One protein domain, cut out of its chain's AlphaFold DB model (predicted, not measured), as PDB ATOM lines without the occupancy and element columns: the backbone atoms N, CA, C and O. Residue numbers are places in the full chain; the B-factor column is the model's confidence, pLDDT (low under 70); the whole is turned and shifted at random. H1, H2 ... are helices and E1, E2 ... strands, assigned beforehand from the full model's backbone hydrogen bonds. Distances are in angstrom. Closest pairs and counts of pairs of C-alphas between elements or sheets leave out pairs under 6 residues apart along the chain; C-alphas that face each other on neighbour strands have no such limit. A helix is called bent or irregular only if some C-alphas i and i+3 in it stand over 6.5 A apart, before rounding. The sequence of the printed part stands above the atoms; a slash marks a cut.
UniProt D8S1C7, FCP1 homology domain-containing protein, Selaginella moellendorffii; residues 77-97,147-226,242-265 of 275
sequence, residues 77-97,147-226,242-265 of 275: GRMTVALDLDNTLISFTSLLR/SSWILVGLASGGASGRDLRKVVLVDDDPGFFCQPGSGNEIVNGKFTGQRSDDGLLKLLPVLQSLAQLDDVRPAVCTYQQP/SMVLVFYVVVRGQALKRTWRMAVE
ATOM      1  N   GLY A  77     -11.892   3.981 -60.899       80.00
ATOM      2  CA  GLY A  77     -10.850   2.929 -60.930       80.00
ATOM      3  C   GLY A  77      -9.524   3.293 -60.262       80.00
ATOM      4  O   GLY A  77      -8.613   2.470 -60.134       80.00
ATOM      5  N   ARG A  78      -9.431   4.545 -59.816       84.88
ATOM      6  CA  ARG A  78      -8.219   5.189 -59.329       84.88
ATOM      7  C   ARG A  78      -8.017   4.906 -57.872       84.88
ATOM      8  O   ARG A  78      -8.958   5.013 -57.080       84.88
ATOM      9  N   MET A  79      -6.758   4.691 -57.509       90.00
ATOM     10  CA  MET A  79      -6.405   4.758 -56.106       90.00
ATOM     11  C   MET A  79      -6.696   6.170 -55.595       90.00
ATOM     12  O   MET A  79      -6.348   7.168 -56.228       90.00
ATOM     13  N   THR A  80      -7.350   6.259 -54.449       89.69
ATOM     14  CA  THR A  80      -7.596   7.517 -53.765       89.69
ATOM     15  C   THR A  80      -6.867   7.527 -52.439       89.69
ATOM     16  O   THR A  80      -7.013   6.622 -51.631       89.69
ATOM     17  N   VAL A  81      -6.119   8.588 -52.200       90.44
ATOM     18  CA  VAL A  81      -5.421   8.867 -50.956       90.44
ATOM     19  C   VAL A  81      -6.194   9.956 -50.217       90.44
ATOM     20  O   VAL A  81      -6.412  11.032 -50.761       90.44
ATOM     21  N   ALA A  82      -6.652   9.708 -49.001       90.19
ATOM     22  CA  ALA A  82      -7.128  10.749 -48.099       90.19
ATOM     23  C   ALA A  82      -5.967  11.151 -47.192       90.19
ATOM     24  O   ALA A  82      -5.343  10.285 -46.594       90.19
ATOM     25  N   LEU A  83      -5.663  12.438 -47.114       90.75
ATOM     26  CA  LEU A  83      -4.633  12.997 -46.253       90.75
ATOM     27  C   LEU A  83      -5.320  13.818 -45.171       90.75
ATOM     28  O   LEU A  83      -6.120  14.703 -45.498       90.75
ATOM     29  N   ASP A  84      -4.995  13.557 -43.915       89.69
ATOM     30  CA  ASP A  84      -5.335  14.483 -42.848       89.69
ATOM     31  C   ASP A  84      -4.564  15.813 -43.015       89.69
ATOM     32  O   ASP A  84      -3.529  15.903 -43.695       89.69
ATOM     33  N   LEU A  85      -5.103  16.889 -42.446       88.56
ATOM     34  CA  LEU A  85      -4.468  18.202 -42.452       88.56
ATOM     35  C   LEU A  85      -3.583  18.433 -41.230       88.56
ATOM     36  O   LEU A  85      -2.481  18.984 -41.370       88.56
ATOM     37  N   ASP A  86      -4.057  18.048 -40.055       86.88
ATOM     38  CA  ASP A  86      -3.593  18.554 -38.778       86.88
ATOM     39  C   ASP A  86      -2.422  17.734 -38.265       86.88
ATOM     40  O   ASP A  86      -2.563  16.702 -37.642       86.88
ATOM     41  N   ASN A  87      -1.225  18.280 -38.450       88.00
ATOM     42  CA  ASN A  87       0.053  17.616 -38.235       88.00
ATOM     43  C   ASN A  87       0.369  16.489 -39.231       88.00
ATOM     44  O   ASN A  87       1.494  15.999 -39.219       88.00
ATOM     45  N   THR A  88      -0.497  16.187 -40.194       87.38
ATOM     46  CA  THR A  88      -0.096  15.402 -41.370       87.38
ATOM     47  C   THR A  88       0.488  16.298 -42.466       87.38
ATOM     48  O   THR A  88       1.621  16.073 -42.911       87.38
ATOM     49  N   LEU A  89      -0.226  17.359 -42.865       87.31
ATOM     50  CA  LEU A  89       0.208  18.301 -43.912       87.31
ATOM     51  C   LEU A  89       0.685  19.648 -43.361       87.31
ATOM     52  O   LEU A  89       1.614  20.252 -43.912       87.31
ATOM     53  N   ILE A  90       0.056  20.132 -42.290       87.19
ATOM     54  CA  ILE A  90       0.294  21.460 -41.721       87.19
ATOM     55  C   ILE A  90       0.524  21.319 -40.221       87.19
ATOM     56  O   ILE A  90      -0.187  20.597 -39.538       87.19
ATOM     57  N   SER A  91       1.512  22.033 -39.680       86.06
ATOM     58  CA  SER A  91       1.793  22.017 -38.244       86.06
ATOM     59  C   SER A  91       1.162  23.227 -37.550       86.06
ATOM     60  O   SER A  91       1.587  24.365 -37.767       86.06
ATOM     61  N   PHE A  92       0.178  23.012 -36.675       76.06
ATOM     62  CA  PHE A  92      -0.509  24.104 -35.960       76.06
ATOM     63  C   PHE A  92       0.370  24.804 -34.923       76.06
ATOM     64  O   PHE A  92       0.225  26.003 -34.684       76.06
ATOM     65  N   THR A  93       1.341  24.097 -34.346       70.62
ATOM     66  CA  THR A  93       2.319  24.690 -33.421       70.62
ATOM     67  C   THR A  93       3.186  25.739 -34.115       70.62
ATOM     68  O   THR A  93       3.562  26.738 -33.496       70.62
ATOM     69  N   SER A  94       3.441  25.573 -35.418       60.28
ATOM     70  CA  SER A  94       4.158  26.568 -36.220       60.28
ATOM     71  C   SER A  94       3.324  27.824 -36.512       60.28
ATOM     72  O   SER A  94       3.885  28.916 -36.602       60.28
ATOM     73  N   LEU A  95       1.991  27.695 -36.578       60.91
ATOM     74  CA  LEU A  95       1.067  28.819 -36.762       60.91
ATOM     75  C   LEU A  95       0.930  29.651 -35.481       60.91
ATOM     76  O   LEU A  95       0.942  30.876 -35.538       60.91
ATOM     77  N   LEU A  96       0.873  28.994 -34.318       60.19
ATOM     78  CA  LEU A  96       0.704  29.666 -33.023       60.19
ATOM     79  C   LEU A  96       1.947  30.446 -32.572       60.19
ATOM     80  O   LEU A  96       1.815  31.456 -31.886       60.19
ATOM     81  N   ARG A  97       3.157  30.030 -32.974       56.69
ATOM     82  CA  ARG A  97       4.394  30.767 -32.651       56.69
ATOM     83  C   ARG A  97       4.609  32.036 -33.481       56.69
ATOM     84  O   ARG A  97       5.546  32.778 -33.205       56.69
ATOM     85  N   SER A 147     -11.261  17.508 -37.476       51.84
ATOM     86  CA  SER A 147     -10.311  16.898 -38.414       51.84
ATOM     87  C   SER A 147     -10.779  17.110 -39.848       51.84
ATOM     88  O   SER A 147     -11.904  16.754 -40.220       51.84
ATOM     89  N   SER A 148      -9.960  17.811 -40.620       61.94
ATOM     90  CA  SER A 148     -10.303  18.252 -41.962       61.94
ATOM     91  C   SER A 148      -9.459  17.459 -42.949       61.94
ATOM     92  O   SER A 148      -8.239  17.506 -42.907       61.94
ATOM     93  N   TRP A 149     -10.118  16.738 -43.851       62.34
ATOM     94  CA  TRP A 149      -9.455  15.819 -44.773       62.34
ATOM     95  C   TRP A 149      -9.284  16.434 -46.160       62.34
ATOM     96  O   TRP A 149     -10.174  17.124 -46.675       62.34
ATOM     97  N   ILE A 150      -8.165  16.115 -46.806       71.00
ATOM     98  CA  ILE A 150      -7.928  16.367 -48.225       71.00
ATOM     99  C   ILE A 150      -7.953  15.044 -48.980       71.00
ATOM    100  O   ILE A 150      -7.204  14.128 -48.668       71.00
ATOM    101  N   LEU A 151      -8.778  14.940 -50.020       67.44
ATOM    102  CA  LEU A 151      -8.826  13.743 -50.863       67.44
ATOM    103  C   LEU A 151      -7.986  13.957 -52.114       67.44
ATOM    104  O   LEU A 151      -8.067  14.998 -52.755       67.44
ATOM    105  N   VAL A 152      -7.201  12.954 -52.468       66.81
ATOM    106  CA  VAL A 152      -6.186  12.986 -53.510       66.81
ATOM    107  C   VAL A 152      -6.348  11.764 -54.415       66.81
ATOM    108  O   VAL A 152      -6.110  10.648 -53.982       66.81
ATOM    109  N   GLY A 153      -6.764  11.936 -55.671       54.06
ATOM    110  CA  GLY A 153      -6.931  10.814 -56.619       54.06
ATOM    111  C   GLY A 153      -5.704  10.567 -57.515       54.06
ATOM    112  O   GLY A 153      -5.149  11.535 -58.031       54.06
ATOM    113  N   LEU A 154      -5.332   9.298 -57.748       51.91
ATOM    114  CA  LEU A 154      -4.232   8.822 -58.618       51.91
ATOM    115  C   LEU A 154      -4.752   8.049 -59.842       51.91
ATOM    116  O   LEU A 154      -5.388   7.024 -59.679       51.91
ATOM    117  N   ALA A 155      -4.453   8.514 -61.058       36.56
ATOM    118  CA  ALA A 155      -5.191   8.264 -62.309       36.56
ATOM    119  C   ALA A 155      -5.132   6.860 -63.028       36.56
ATOM    120  O   ALA A 155      -4.055   6.502 -63.475       36.56
ATOM    121  N   SER A 156      -6.278   6.157 -63.254       36.81
ATOM    122  CA  SER A 156      -6.646   5.004 -64.138       36.81
ATOM    123  C   SER A 156      -8.133   4.506 -63.920       36.81
ATOM    124  O   SER A 156      -8.464   4.233 -62.784       36.81
ATOM    125  N   GLY A 157      -9.016   4.401 -64.948       29.03
ATOM    126  CA  GLY A 157     -10.537   4.378 -64.959       29.03
ATOM    127  C   GLY A 157     -11.410   3.190 -64.388       29.03
ATOM    128  O   GLY A 157     -10.889   2.093 -64.238       29.03
ATOM    129  N   GLY A 158     -12.747   3.379 -64.152       29.84
ATOM    130  CA  GLY A 158     -13.871   2.446 -63.687       29.84
ATOM    131  C   GLY A 158     -14.893   2.797 -62.487       29.84
ATOM    132  O   GLY A 158     -14.456   3.229 -61.422       29.84
ATOM    133  N   ALA A 159     -16.239   2.567 -62.595       37.69
ATOM    134  CA  ALA A 159     -17.402   3.326 -61.989       37.69
ATOM    135  C   ALA A 159     -18.055   3.038 -60.613       37.69
ATOM    136  O   ALA A 159     -18.401   1.911 -60.294       37.69
ATOM    137  N   SER A 160     -18.450   4.149 -59.947       43.88
ATOM    138  CA  SER A 160     -19.450   4.371 -58.868       43.88
ATOM    139  C   SER A 160     -19.240   3.730 -57.482       43.88
ATOM    140  O   SER A 160     -19.094   2.524 -57.338       43.88
ATOM    141  N   GLY A 161     -19.316   4.570 -56.435       59.88
ATOM    142  CA  GLY A 161     -18.940   4.216 -55.059       59.88
ATOM    143  C   GLY A 161     -17.419   4.106 -54.915       59.88
ATOM    144  O   GLY A 161     -16.750   3.592 -55.804       59.88
ATOM    145  N   ARG A 162     -16.833   4.624 -53.827       73.81
ATOM    146  CA  ARG A 162     -15.388   4.436 -53.631       73.81
ATOM    147  C   ARG A 162     -15.143   3.010 -53.183       73.81
ATOM    148  O   ARG A 162     -15.515   2.649 -52.069       73.81
ATOM    149  N   ASP A 163     -14.510   2.228 -54.043       84.25
ATOM    150  CA  ASP A 163     -14.015   0.917 -53.657       84.25
ATOM    151  C   ASP A 163     -12.940   1.093 -52.580       84.25
ATOM    152  O   ASP A 163     -11.876   1.661 -52.831       84.25
ATOM    153  N   LEU A 164     -13.217   0.612 -51.366       84.81
ATOM    154  CA  LEU A 164     -12.278   0.680 -50.249       84.81
ATOM    155  C   LEU A 164     -10.981  -0.085 -50.533       84.81
ATOM    156  O   LEU A 164      -9.972   0.233 -49.917       84.81
ATOM    157  N   ARG A 165     -10.975  -1.024 -51.491       90.62
ATOM    158  CA  ARG A 165      -9.762  -1.699 -51.992       90.62
ATOM    159  C   ARG A 165      -8.802  -0.753 -52.707       90.62
ATOM    160  O   ARG A 165      -7.639  -1.086 -52.900       90.62
ATOM    161  N   LYS A 166      -9.280   0.423 -53.108       91.12
ATOM    162  CA  LYS A 166      -8.519   1.465 -53.800       91.12
ATOM    163  C   LYS A 166      -8.377   2.723 -52.939       91.12
ATOM    164  O   LYS A 166      -8.009   3.766 -53.470       91.12
ATOM    165  N   VAL A 167      -8.677   2.679 -51.639       89.69
ATOM    166  CA  VAL A 167      -8.582   3.851 -50.754       89.69
ATOM    167  C   VAL A 167      -7.464   3.669 -49.736       89.69
ATOM    168  O   VAL A 167      -7.421   2.672 -49.032       89.69
ATOM    169  N   VAL A 168      -6.606   4.679 -49.621       91.31
ATOM    170  CA  VAL A 168      -5.571   4.788 -48.592       91.31
ATOM    171  C   VAL A 168      -5.856   6.031 -47.755       91.31
ATOM    172  O   VAL A 168      -6.112   7.098 -48.307       91.31
ATOM    173  N   LEU A 169      -5.824   5.913 -46.437       90.69
ATOM    174  CA  LEU A 169      -5.979   7.000 -45.478       90.69
ATOM    175  C   LEU A 169      -4.617   7.259 -44.834       90.69
ATOM    176  O   LEU A 169      -4.023   6.342 -44.279       90.69
ATOM    177  N   VAL A 170      -4.119   8.486 -44.909       91.62
ATOM    178  CA  VAL A 170      -2.849   8.897 -44.311       91.62
ATOM    179  C   VAL A 170      -3.140   9.908 -43.219       91.62
ATOM    180  O   VAL A 170      -3.693  10.974 -43.496       91.62
ATOM    181  N   ASP A 171      -2.742   9.567 -42.006       91.75
ATOM    182  CA  ASP A 171      -2.921  10.374 -40.799       91.75
ATOM    183  C   ASP A 171      -1.658  10.231 -39.937       91.75
ATOM    184  O   ASP A 171      -0.901   9.269 -40.112       91.75
ATOM    185  N   ASP A 172      -1.398  11.168 -39.034       89.75
ATOM    186  CA  ASP A 172      -0.322  11.051 -38.055       89.75
ATOM    187  C   ASP A 172      -0.741  10.394 -36.748       89.75
ATOM    188  O   ASP A 172       0.124   9.909 -36.010       89.75
ATOM    189  N   ASP A 173      -2.043  10.318 -36.485       85.44
ATOM    190  CA  ASP A 173      -2.576   9.698 -35.284       85.44
ATOM    191  C   ASP A 173      -3.351   8.404 -35.618       85.44
ATOM    192  O   ASP A 173      -4.430   8.436 -36.219       85.44
ATOM    193  N   PRO A 174      -2.844   7.226 -35.197       82.19
ATOM    194  CA  PRO A 174      -3.523   5.952 -35.419       82.19
ATOM    195  C   PRO A 174      -4.901   5.858 -34.738       82.19
ATOM    196  O   PRO A 174      -5.689   4.980 -35.089       82.19
ATOM    197  N   GLY A 175      -5.205   6.727 -33.768       80.25
ATOM    198  CA  GLY A 175      -6.477   6.751 -33.047       80.25
ATOM    199  C   GLY A 175      -7.670   7.252 -33.866       80.25
ATOM    200  O   GLY A 175      -8.810   7.004 -33.471       80.25
ATOM    201  N   PHE A 176      -7.446   7.918 -35.006       74.81
ATOM    202  CA  PHE A 176      -8.532   8.422 -35.861       74.81
ATOM    203  C   PHE A 176      -9.153   7.360 -36.763       74.81
ATOM    204  O   PHE A 176     -10.260   7.538 -37.286       74.81
ATOM    205  N   PHE A 177      -8.482   6.227 -36.931       76.06
ATOM    206  CA  PHE A 177      -9.006   5.148 -37.743       76.06
ATOM    207  C   PHE A 177     -10.047   4.369 -36.942       76.06
ATOM    208  O   PHE A 177      -9.742   3.725 -35.945       76.06
ATOM    209  N   CYS A 178     -11.301   4.398 -37.398       61.91
ATOM    210  CA  CYS A 178     -12.398   3.658 -36.764       61.91
ATOM    211  C   CYS A 178     -12.231   2.128 -36.872       61.91
ATOM    212  O   CYS A 178     -12.931   1.383 -36.190       61.91
ATOM    213  N   GLN A 179     -11.339   1.659 -37.750       63.25
ATOM    214  CA  GLN A 179     -11.044   0.246 -37.988       63.25
ATOM    215  C   GLN A 179      -9.527   0.024 -38.069       63.25
ATOM    216  O   GLN A 179      -9.021  -0.282 -39.144       63.25
ATOM    217  N   PRO A 180      -8.782   0.183 -36.962       61.41
ATOM    218  CA  PRO A 180      -7.342  -0.036 -36.987       61.41
ATOM    219  C   PRO A 180      -7.041  -1.458 -37.487       61.41
ATOM    220  O   PRO A 180      -7.576  -2.435 -36.960       61.41
ATOM    221  N   GLY A 181      -6.216  -1.568 -38.533       67.31
ATOM    222  CA  GLY A 181      -5.900  -2.845 -39.177       67.31
ATOM    223  C   GLY A 181      -6.848  -3.229 -40.319       67.31
ATOM    224  O   GLY A 181      -6.805  -4.373 -40.774       67.31
ATOM    225  N   SER A 182      -7.678  -2.301 -40.815       76.69
ATOM    226  CA  SER A 182      -8.472  -2.517 -42.038       76.69
ATOM    227  C   SER A 182      -7.593  -2.668 -43.286       76.69
ATOM    228  O   SER A 182      -8.044  -3.189 -44.310       76.69
ATOM    229  N   GLY A 183      -6.334  -2.225 -43.187       83.38
ATOM    230  CA  GLY A 183      -5.364  -2.224 -44.275       83.38
ATOM    231  C   GLY A 183      -5.482  -0.996 -45.166       83.38
ATOM    232  O   GLY A 183      -4.819  -0.923 -46.185       83.38
ATOM    233  N   ASN A 184      -6.292  -0.004 -44.809       86.12
ATOM    234  CA  ASN A 184      -6.340   1.251 -45.558       86.12
ATOM    235  C   ASN A 184      -5.505   2.350 -44.911       86.12
ATOM    236  O   ASN A 184      -5.296   3.390 -45.522       86.12
ATOM    237  N   GLU A 185      -5.023   2.147 -43.691       88.94
ATOM    238  CA  GLU A 185      -4.327   3.172 -42.931       88.94
ATOM    239  C   GLU A 185      -2.841   3.242 -43.290       88.94
ATOM    240  O   GLU A 185      -2.160   2.228 -43.367       88.94
ATOM    241  N   ILE A 186      -2.275   4.438 -43.395       88.88
ATOM    242  CA  ILE A 186      -0.834   4.678 -43.331       88.88
ATOM    243  C   ILE A 186      -0.599   5.739 -42.267       88.88
ATOM    244  O   ILE A 186      -0.934   6.904 -42.457       88.88
ATOM    245  N   VAL A 187       0.013   5.330 -41.158       88.69
ATOM    246  CA  VAL A 187       0.438   6.270 -40.122       88.69
ATOM    247  C   VAL A 187       1.724   6.944 -40.583       88.69
ATOM    248  O   VAL A 187       2.769   6.300 -40.697       88.69
ATOM    249  N   ASN A 188       1.654   8.237 -40.878       86.81
ATOM    250  CA  ASN A 188       2.827   9.041 -41.194       86.81
ATOM    251  C   ASN A 188       3.300   9.777 -39.939       86.81
ATOM    252  O   ASN A 188       2.504  10.220 -39.130       86.81
ATOM    253  N   GLY A 189       4.604   9.960 -39.754       86.31
ATOM    254  CA  GLY A 189       5.098  10.697 -38.591       86.31
ATOM    255  C   GLY A 189       4.533  12.124 -38.526       86.31
ATOM    256  O   GLY A 189       4.441  12.812 -39.555       86.31
ATOM    257  N   LYS A 190       4.221  12.571 -37.302       89.88
ATOM    258  CA  LYS A 190       3.740  13.921 -36.997       89.88
ATOM    259  C   LYS A 190       4.640  14.998 -37.602       89.88
ATOM    260  O   LYS A 190       5.833  15.080 -37.305       89.88
ATOM    261  N   PHE A 191       4.051  15.884 -38.392       89.19
ATOM    262  CA  PHE A 191       4.726  17.025 -38.984       89.19
ATOM    263  C   PHE A 191       4.986  18.114 -37.942       89.19
ATOM    264  O   PHE A 191       4.082  18.746 -37.387       89.19
ATOM    265  N   THR A 192       6.265  18.389 -37.720       87.25
ATOM    266  CA  THR A 192       6.731  19.368 -36.727       87.25
ATOM    267  C   THR A 192       6.923  20.777 -37.298       87.25
ATOM    268  O   THR A 192       7.357  21.677 -36.581       87.25
ATOM    269  N   GLY A 193       6.620  20.996 -38.584       85.81
ATOM    270  CA  GLY A 193       6.846  22.280 -39.257       85.81
ATOM    271  C   GLY A 193       8.267  22.460 -39.803       85.81
ATOM    272  O   GLY A 193       8.584  23.528 -40.334       85.81
ATOM    273  N   GLN A 194       9.138  21.452 -39.672       86.75
ATOM    274  CA  GLN A 194      10.503  21.518 -40.189       86.75
ATOM    275  C   GLN A 194      10.540  21.369 -41.711       86.75
ATOM    276  O   GLN A 194       9.976  20.440 -42.274       86.75
ATOM    277  N   ARG A 195      11.278  22.256 -42.388       84.56
ATOM    278  CA  ARG A 195      11.452  22.221 -43.854       84.56
ATOM    279  C   ARG A 195      12.243  21.016 -44.360       84.56
ATOM    280  O   ARG A 195      12.173  20.704 -45.541       84.56
ATOM    281  N   SER A 196      13.033  20.396 -43.490       86.62
ATOM    282  CA  SER A 196      13.777  19.170 -43.771       86.62
ATOM    283  C   SER A 196      12.930  17.907 -43.610       86.62
ATOM    284  O   SER A 196      13.451  16.822 -43.842       86.62
ATOM    285  N   ASP A 197      11.664  18.028 -43.190       88.56
ATOM    286  CA  ASP A 197      10.752  16.892 -43.134       88.56
ATOM    287  C   ASP A 197      10.457  16.400 -44.554       88.56
ATOM    288  O   ASP A 197       9.877  17.103 -45.381       88.56
ATOM    289  N   ASP A 198      10.882  15.177 -44.829       89.00
ATOM    290  CA  ASP A 198      10.684  14.470 -46.086       89.00
ATOM    291  C   ASP A 198       9.680  13.316 -45.932       89.00
ATOM    292  O   ASP A 198       9.594  12.458 -46.808       89.00
ATOM    293  N   GLY A 199       8.901  13.280 -44.843       88.50
ATOM    294  CA  GLY A 199       8.015  12.159 -44.516       88.50
ATOM    295  C   GLY A 199       6.965  11.905 -45.596       88.50
ATOM    296  O   GLY A 199       6.775  10.773 -46.031       88.50
ATOM    297  N   LEU A 200       6.351  12.969 -46.124       87.12
ATOM    298  CA  LEU A 200       5.398  12.840 -47.230       87.12
ATOM    299  C   LEU A 200       6.080  12.465 -48.559       87.12
ATOM    300  O   LEU A 200       5.489  11.767 -49.378       87.12
ATOM    301  N   LEU A 201       7.331  12.888 -48.776       87.88
ATOM    302  CA  LEU A 201       8.097  12.523 -49.974       87.88
ATOM    303  C   LEU A 201       8.504  11.047 -49.952       87.88
ATOM    304  O   LEU A 201       8.396  10.369 -50.971       87.88
ATOM    305  N   LYS A 202       8.899  10.531 -48.784       89.69
ATOM    306  CA  LYS A 202       9.181   9.105 -48.550       89.69
ATOM    307  C   LYS A 202       7.968   8.214 -48.799       89.69
ATOM    308  O   LYS A 202       8.136   7.034 -49.093       89.69
ATOM    309  N   LEU A 203       6.764   8.776 -48.716       89.31
ATOM    310  CA  LEU A 203       5.524   8.064 -48.984       89.31
ATOM    311  C   LEU A 203       5.223   7.932 -50.489       89.31
ATOM    312  O   LEU A 203       4.502   7.020 -50.890       89.31
ATOM    313  N   LEU A 204       5.800   8.781 -51.349       88.06
ATOM    314  CA  LEU A 204       5.516   8.770 -52.790       88.06
ATOM    315  C   LEU A 204       5.813   7.423 -53.476       88.06
ATOM    316  O   LEU A 204       4.924   6.941 -54.178       88.06
ATOM    317  N   PRO A 205       6.976   6.769 -53.268       89.44
ATOM    318  CA  PRO A 205       7.252   5.469 -53.889       89.44
ATOM    319  C   PRO A 205       6.271   4.377 -53.440       89.44
ATOM    320  O   PRO A 205       5.896   3.498 -54.218       89.44
ATOM    321  N   VAL A 206       5.815   4.455 -52.186       90.56
ATOM    322  CA  VAL A 206       4.835   3.523 -51.615       90.56
ATOM    323  C   VAL A 206       3.484   3.723 -52.294       90.56
ATOM    324  O   VAL A 206       2.930   2.772 -52.832       90.56
ATOM    325  N   LEU A 207       2.990   4.963 -52.363       91.06
ATOM    326  CA  LEU A 207       1.714   5.274 -53.019       91.06
ATOM    327  C   LEU A 207       1.729   4.921 -54.507       91.06
ATOM    328  O   LEU A 207       0.729   4.445 -55.035       91.06
ATOM    329  N   GLN A 208       2.860   5.109 -55.187       90.00
ATOM    330  CA  GLN A 208       3.015   4.693 -56.581       90.00
ATOM    331  C   GLN A 208       2.918   3.176 -56.743       90.00
ATOM    332  O   GLN A 208       2.263   2.714 -57.675       90.00
ATOM    333  N   SER A 209       3.525   2.416 -55.829       90.56
ATOM    334  CA  SER A 209       3.444   0.952 -55.827       90.56
ATOM    335  C   SER A 209       2.017   0.477 -55.541       90.56
ATOM    336  O   SER A 209       1.497  -0.379 -56.250       90.56
ATOM    337  N   LEU A 210       1.349   1.084 -54.553       91.75
ATOM    338  CA  LEU A 210      -0.038   0.772 -54.197       91.75
ATOM    339  C   LEU A 210      -1.021   1.098 -55.327       91.75
ATOM    340  O   LEU A 210      -1.977   0.357 -55.533       91.75
ATOM    341  N   ALA A 211      -0.772   2.157 -56.103       90.75
ATOM    342  CA  ALA A 211      -1.632   2.543 -57.221       90.75
ATOM    343  C   ALA A 211      -1.721   1.476 -58.329       90.75
ATOM    344  O   ALA A 211      -2.670   1.501 -59.110       90.75
ATOM    345  N   GLN A 212      -0.751   0.558 -58.401       90.94
ATOM    346  CA  GLN A 212      -0.743  -0.548 -59.365       90.94
ATOM    347  C   GLN A 212      -1.534  -1.772 -58.885       90.94
ATOM    348  O   GLN A 212      -1.740  -2.704 -59.658       90.94
ATOM    349  N   LEU A 213      -1.952  -1.805 -57.618       92.12
ATOM    350  CA  LEU A 213      -2.637  -2.951 -57.030       92.12
ATOM    351  C   LEU A 213      -4.149  -2.845 -57.200       92.12
ATOM    352  O   LEU A 213      -4.729  -1.760 -57.122       92.12
ATOM    353  N   ASP A 214      -4.804  -3.992 -57.370       92.62
ATOM    354  CA  ASP A 214      -6.267  -4.092 -57.349       92.62
ATOM    355  C   ASP A 214      -6.855  -3.944 -55.950       92.62
ATOM    356  O   ASP A 214      -7.940  -3.386 -55.793       92.62
ATOM    357  N   ASP A 215      -6.108  -4.382 -54.942       93.12
ATOM    358  CA  ASP A 215      -6.447  -4.224 -53.538       93.12
ATOM    359  C   ASP A 215      -5.213  -3.764 -52.762       93.12
ATOM    360  O   ASP A 215      -4.215  -4.482 -52.671       93.12
ATOM    361  N   VAL A 216      -5.272  -2.548 -52.223       93.50
ATOM    362  CA  VAL A 216      -4.162  -1.933 -51.484       93.50
ATOM    363  C   VAL A 216      -4.002  -2.527 -50.086       93.50
ATOM    364  O   VAL A 216      -2.907  -2.471 -49.526       93.50
ATOM    365  N   ARG A 217      -5.059  -3.143 -49.538       92.62
ATOM    366  CA  ARG A 217      -5.133  -3.547 -48.126       92.62
ATOM    367  C   ARG A 217      -4.013  -4.476 -47.670       92.62
ATOM    368  O   ARG A 217      -3.388  -4.188 -46.648       92.62
ATOM    369  N   PRO A 218      -3.687  -5.556 -48.406       92.12
ATOM    370  CA  PRO A 218      -2.617  -6.458 -47.992       92.12
ATOM    371  C   PRO A 218      -1.253  -5.760 -47.963       92.12
ATOM    372  O   PRO A 218      -0.479  -5.950 -47.028       92.12
ATOM    373  N   ALA A 219      -0.974  -4.923 -48.964       91.00
ATOM    374  CA  ALA A 219       0.314  -4.254 -49.111       91.00
ATOM    375  C   ALA A 219       0.517  -3.141 -48.075       91.00
ATOM    376  O   ALA A 219       1.610  -2.997 -47.528       91.00
ATOM    377  N   VAL A 220      -0.535  -2.388 -47.764       90.19
ATOM    378  CA  VAL A 220      -0.520  -1.384 -46.694       90.19
ATOM    379  C   VAL A 220      -0.280  -2.043 -45.332       90.19
ATOM    380  O   VAL A 220       0.578  -1.579 -44.581       90.19
ATOM    381  N   CYS A 221      -0.941  -3.171 -45.043       87.44
ATOM    382  CA  CYS A 221      -0.667  -3.953 -43.834       87.44
ATOM    383  C   CYS A 221       0.809  -4.369 -43.740       87.44
ATOM    384  O   CYS A 221       1.396  -4.290 -42.664       87.44
ATOM    385  N   THR A 222       1.429  -4.786 -44.849       86.69
ATOM    386  CA  THR A 222       2.862  -5.126 -44.875       86.69
ATOM    387  C   THR A 222       3.752  -3.904 -44.658       86.69
ATOM    388  O   THR A 222       4.758  -4.006 -43.960       86.69
ATOM    389  N   TYR A 223       3.395  -2.749 -45.223       83.12
ATOM    390  CA  TYR A 223       4.162  -1.513 -45.066       83.12
ATOM    391  C   TYR A 223       4.211  -1.032 -43.610       83.12
ATOM    392  O   TYR A 223       5.248  -0.562 -43.149       83.12
ATOM    393  N   GLN A 224       3.098  -1.159 -42.885       77.56
ATOM    394  CA  GLN A 224       3.010  -0.728 -41.490       77.56
ATOM    395  C   GLN A 224       3.673  -1.684 -40.492       77.56
ATOM    396  O   GLN A 224       3.925  -1.293 -39.350       77.56
ATOM    397  N   GLN A 225       3.950  -2.931 -40.880       68.12
ATOM    398  CA  GLN A 225       4.657  -3.849 -39.996       68.12
ATOM    399  C   GLN A 225       6.078  -3.326 -39.758       68.12
ATOM    400  O   GLN A 225       6.760  -2.968 -40.723       68.12
ATOM    401  N   PRO A 226       6.562  -3.296 -38.500       56.53
ATOM    402  CA  PRO A 226       7.965  -3.030 -38.229       56.53
ATOM    403  C   PRO A 226       8.768  -4.046 -39.033       56.53
ATOM    404  O   PRO A 226       8.705  -5.241 -38.741       56.53
ATOM    405  N   SER A 242       3.916  10.115 -65.053       43.88
ATOM    406  CA  SER A 242       3.460  11.447 -64.639       43.88
ATOM    407  C   SER A 242       2.319  11.310 -63.629       43.88
ATOM    408  O   SER A 242       1.195  10.960 -63.985       43.88
ATOM    409  N   MET A 243       2.604  11.570 -62.354       46.22
ATOM    410  CA  MET A 243       1.625  11.482 -61.275       46.22
ATOM    411  C   MET A 243       0.827  12.789 -61.172       46.22
ATOM    412  O   MET A 243       1.367  13.825 -60.795       46.22
ATOM    413  N   VAL A 244      -0.468  12.756 -61.495       47.03
ATOM    414  CA  VAL A 244      -1.359  13.914 -61.314       47.03
ATOM    415  C   VAL A 244      -2.062  13.792 -59.967       47.03
ATOM    416  O   VAL A 244      -2.957  12.968 -59.814       47.03
ATOM    417  N   LEU A 245      -1.662  14.623 -59.004       52.03
ATOM    418  CA  LEU A 245      -2.329  14.745 -57.707       52.03
ATOM    419  C   LEU A 245      -3.502  15.730 -57.797       52.03
ATOM    420  O   LEU A 245      -3.286  16.934 -57.910       52.03
ATOM    421  N   VAL A 246      -4.739  15.240 -57.716       50.91
ATOM    422  CA  VAL A 246      -5.934  16.104 -57.676       50.91
ATOM    423  C   VAL A 246      -6.420  16.247 -56.239       50.91
ATOM    424  O   VAL A 246      -6.978  15.295 -55.706       50.91
ATOM    425  N   PHE A 247      -6.241  17.423 -55.634       54.12
ATOM    426  CA  PHE A 247      -6.683  17.706 -54.266       54.12
ATOM    427  C   PHE A 247      -8.146  18.171 -54.212       54.12
ATOM    428  O   PHE A 247      -8.521  19.148 -54.857       54.12
ATOM    429  N   TYR A 248      -8.950  17.540 -53.363       53.00
ATOM    430  CA  TYR A 248     -10.267  18.019 -52.957       53.00
ATOM    431  C   TYR A 248     -10.185  18.442 -51.503       53.00
ATOM    432  O   TYR A 248      -9.905  17.618 -50.634       53.00
ATOM    433  N   VAL A 249     -10.458  19.716 -51.240       53.41
ATOM    434  CA  VAL A 249     -10.634  20.208 -49.874       53.41
ATOM    435  C   VAL A 249     -12.132  20.218 -49.598       53.41
ATOM    436  O   VAL A 249     -12.885  20.934 -50.265       53.41
ATOM    437  N   VAL A 250     -12.571  19.401 -48.644       47.31
ATOM    438  CA  VAL A 250     -13.968  19.378 -48.198       47.31
ATOM    439  C   VAL A 250     -14.065  20.233 -46.943       47.31
ATOM    440  O   VAL A 250     -13.619  19.829 -45.874       47.31
ATOM    441  N   VAL A 251     -14.655  21.422 -47.059       45.75
ATOM    442  CA  VAL A 251     -14.923  22.287 -45.902       45.75
ATOM    443  C   VAL A 251     -16.421  22.265 -45.634       45.75
ATOM    444  O   VAL A 251     -17.210  22.687 -46.476       45.75
ATOM    445  N   ARG A 252     -16.824  21.773 -44.453       41.56
ATOM    446  CA  ARG A 252     -18.209  21.847 -43.943       41.56
ATOM    447  C   ARG A 252     -19.285  21.395 -44.948       41.56
ATOM    448  O   ARG A 252     -20.287  22.077 -45.145       41.56
ATOM    449  N   GLY A 253     -19.080  20.246 -45.594       39.84
ATOM    450  CA  GLY A 253     -20.086  19.641 -46.477       39.84
ATOM    451  C   GLY A 253     -20.237  20.295 -47.856       39.84
ATOM    452  O   GLY A 253     -21.092  19.864 -48.624       39.84
ATOM    453  N   GLN A 254     -19.405  21.280 -48.207       39.44
ATOM    454  CA  GLN A 254     -19.280  21.762 -49.583       39.44
ATOM    455  C   GLN A 254     -17.973  21.245 -50.189       39.44
ATOM    456  O   GLN A 254     -16.877  21.552 -49.714       39.44
ATOM    457  N   ALA A 255     -18.086  20.422 -51.233       41.03
ATOM    458  CA  ALA A 255     -16.936  19.957 -51.995       41.03
ATOM    459  C   ALA A 255     -16.487  21.072 -52.949       41.03
ATOM    460  O   ALA A 255     -17.157  21.353 -53.943       41.03
ATOM    461  N   LEU A 256     -15.354  21.714 -52.659       46.25
ATOM    462  CA  LEU A 256     -14.744  22.656 -53.591       46.25
ATOM    463  C   LEU A 256     -13.818  21.873 -54.533       46.25
ATOM    464  O   LEU A 256     -12.743  21.423 -54.133       46.25
ATOM    465  N   LYS A 257     -14.229  21.685 -55.792       44.31
ATOM    466  CA  LYS A 257     -13.388  21.040 -56.810       44.31
ATOM    467  C   LYS A 257     -12.364  22.050 -57.329       44.31
ATOM    468  O   LYS A 257     -12.722  23.008 -58.011       44.31
ATOM    469  N   ARG A 258     -11.085  21.837 -57.021       47.75
ATOM    470  CA  ARG A 258      -9.967  22.541 -57.663       47.75
ATOM    471  C   ARG A 258      -8.951  21.517 -58.142       47.75
ATOM    472  O   ARG A 258      -8.385  20.781 -57.347       47.75
ATOM    473  N   THR A 259      -8.724  21.469 -59.448       36.94
ATOM    474  CA  THR A 259      -7.705  20.595 -60.027       36.94
ATOM    475  C   THR A 259      -6.360  21.300 -59.965       36.94
ATOM    476  O   THR A 259      -6.195  22.370 -60.544       36.94
ATOM    477  N   TRP A 260      -5.391  20.687 -59.295       39.06
ATOM    478  CA  TRP A 260      -4.001  21.133 -59.291       39.06
ATOM    479  C   TRP A 260      -3.174  20.089 -60.044       39.06
ATOM    480  O   TRP A 260      -3.480  18.901 -59.977       39.06
ATOM    481  N   ARG A 261      -2.153  20.501 -60.798       34.72
ATOM    482  CA  ARG A 261      -1.151  19.572 -61.339       34.72
ATOM    483  C   ARG A 261       0.143  19.803 -60.581       34.72
ATOM    484  O   ARG A 261       0.692  20.898 -60.637       34.72
ATOM    485  N   MET A 262       0.629  18.783 -59.884       34.03
ATOM    486  CA  MET A 262       2.005  18.778 -59.399       34.03
ATOM    487  C   MET A 262       2.907  18.267 -60.517       34.03
ATOM    488  O   MET A 262       2.823  17.102 -60.892       34.03
ATOM    489  N   ALA A 263       3.769  19.132 -61.046       32.81
ATOM    490  CA  ALA A 263       4.939  18.682 -61.784       32.81
ATOM    491  C   ALA A 263       6.006  18.305 -60.748       32.81
ATOM    492  O   ALA A 263       6.522  19.171 -60.039       32.81
ATOM    493  N   VAL A 264       6.300  17.012 -60.611       36.16
ATOM    494  CA  VAL A 264       7.500  16.574 -59.889       36.16
ATOM    495  C   VAL A 264       8.667  16.842 -60.832       36.16
ATOM    496  O   VAL A 264       8.932  16.054 -61.733       36.16
ATOM    497  N   GLU A 265       9.311  18.002 -60.692       36.28
ATOM    498  CA  GLU A 265      10.548  18.263 -61.422       36.28
ATOM    499  C   GLU A 265      11.613  17.264 -60.974       36.28
ATOM    500  O   GLU A 265      11.870  17.091 -59.779       36.28
TER     501      GLU A 265
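AT A GLANCE: This is residues 77 to 97, 147 to 226 and 242 to 265 of the 275 residues of the protein "FCP1 homology domain-containing protein" of Selaginella moellendorffii (UniProt D8S1C7). A strongly twisted six-stranded sheet makes the body, its strands' lines turning by 99 degrees from edge to edge; helix H2 runs along the inner strand E1, H3 grazes the sheet at the edge strand E4, and the hairpin E5 and E6 makes the other edge. The small helix H1 lies away from the sheet, toward one end of the longest axis. The printed part has 125 residues, with the named elements in the order E1 H1 E2 E3 E4 H2 H3 E5 E6; the sheet's order is E4 E3 E1 E2 E5 E6, mixed. The class is mixed, helices and strands, with 55 residues, under half, in named elements. The whole is compact, with a radius of gyration of the C-alphas of 14.6 A and spans of 45 by 37 by 34 A.

IN THESE COORDINATES: E1, residues 79 to 84, runs 16.5 A from C-alpha 79 at (-6.405, 4.758, -56.106). Its sheet also holds E2, residues 149 to 154, 16.4 A; E3, residues 167 to 171, 13.2 A; E4, residues 185 to 187; E5, residues 246 to 251, 16.1 A; and E6, residues 254 to 257, ending at C-alpha 257 (-13.388, 21.040, -56.810). The helices are H1, residues 92 to 96; H2, residues 199 to 210, 17.0 A, beginning at C-alpha 199 (8.015, 12.159, -44.516); and H3, residues 217 to 224, 10.9 A. H2 is irregular, but only just: C-alphas 202 and 205 are 6.7 A apart.

HOW THE PARTS SIT: E1 and E2 are antiparallel at 156 degrees, with N 81 and O 152 2.7 A apart. E3 is parallel to E1 at 19 degrees, with N 168 and O 80 at 2.8 A, and E4 is parallel to E3, with N 186 and O 169 at 2.7 A. E2 and E5 are antiparallel, with N 248 and O 151 at 2.8 A; in the hairpin E5 and E6, N 254 and O 251 are 3.1 A apart. H2 is on the sheet at a height of 7.4 A, over E1, and runs along the strands, at 20 degrees to E1 on the local plane; their closest C-alphas, of Met 79 and Leu 210, are 7.8 A apart. H3 only grazes the sheet; its closest C-alphas with E4 are those of Ile 186 and Gln 224, 6.9 A. H2 and H3 are close but not clearly touching, the closest C-alphas being those of Leu 210 and Ala 219, 7.2 A. H1 is not on the sheet and is apart from H2. Every O i to N i+4 pair is within hydrogen-bond range in H1 and H3, and 5 of 8 in H2.

THE WHOLE: The farthest C-alphas, of Arg 97 and Gly 158, are 45.8 A apart. Residues 98 to 146 and 227 to 241 are not printed, with gaps of 21.0 A and 30.5 A between C-alphas. The links E2 to E3, E3 to E4 and E4 to H2 are long. Mean pLDDT of the printed part is 72.4; 48 residues are under 70, among them 151 to 161 and 242 to 265.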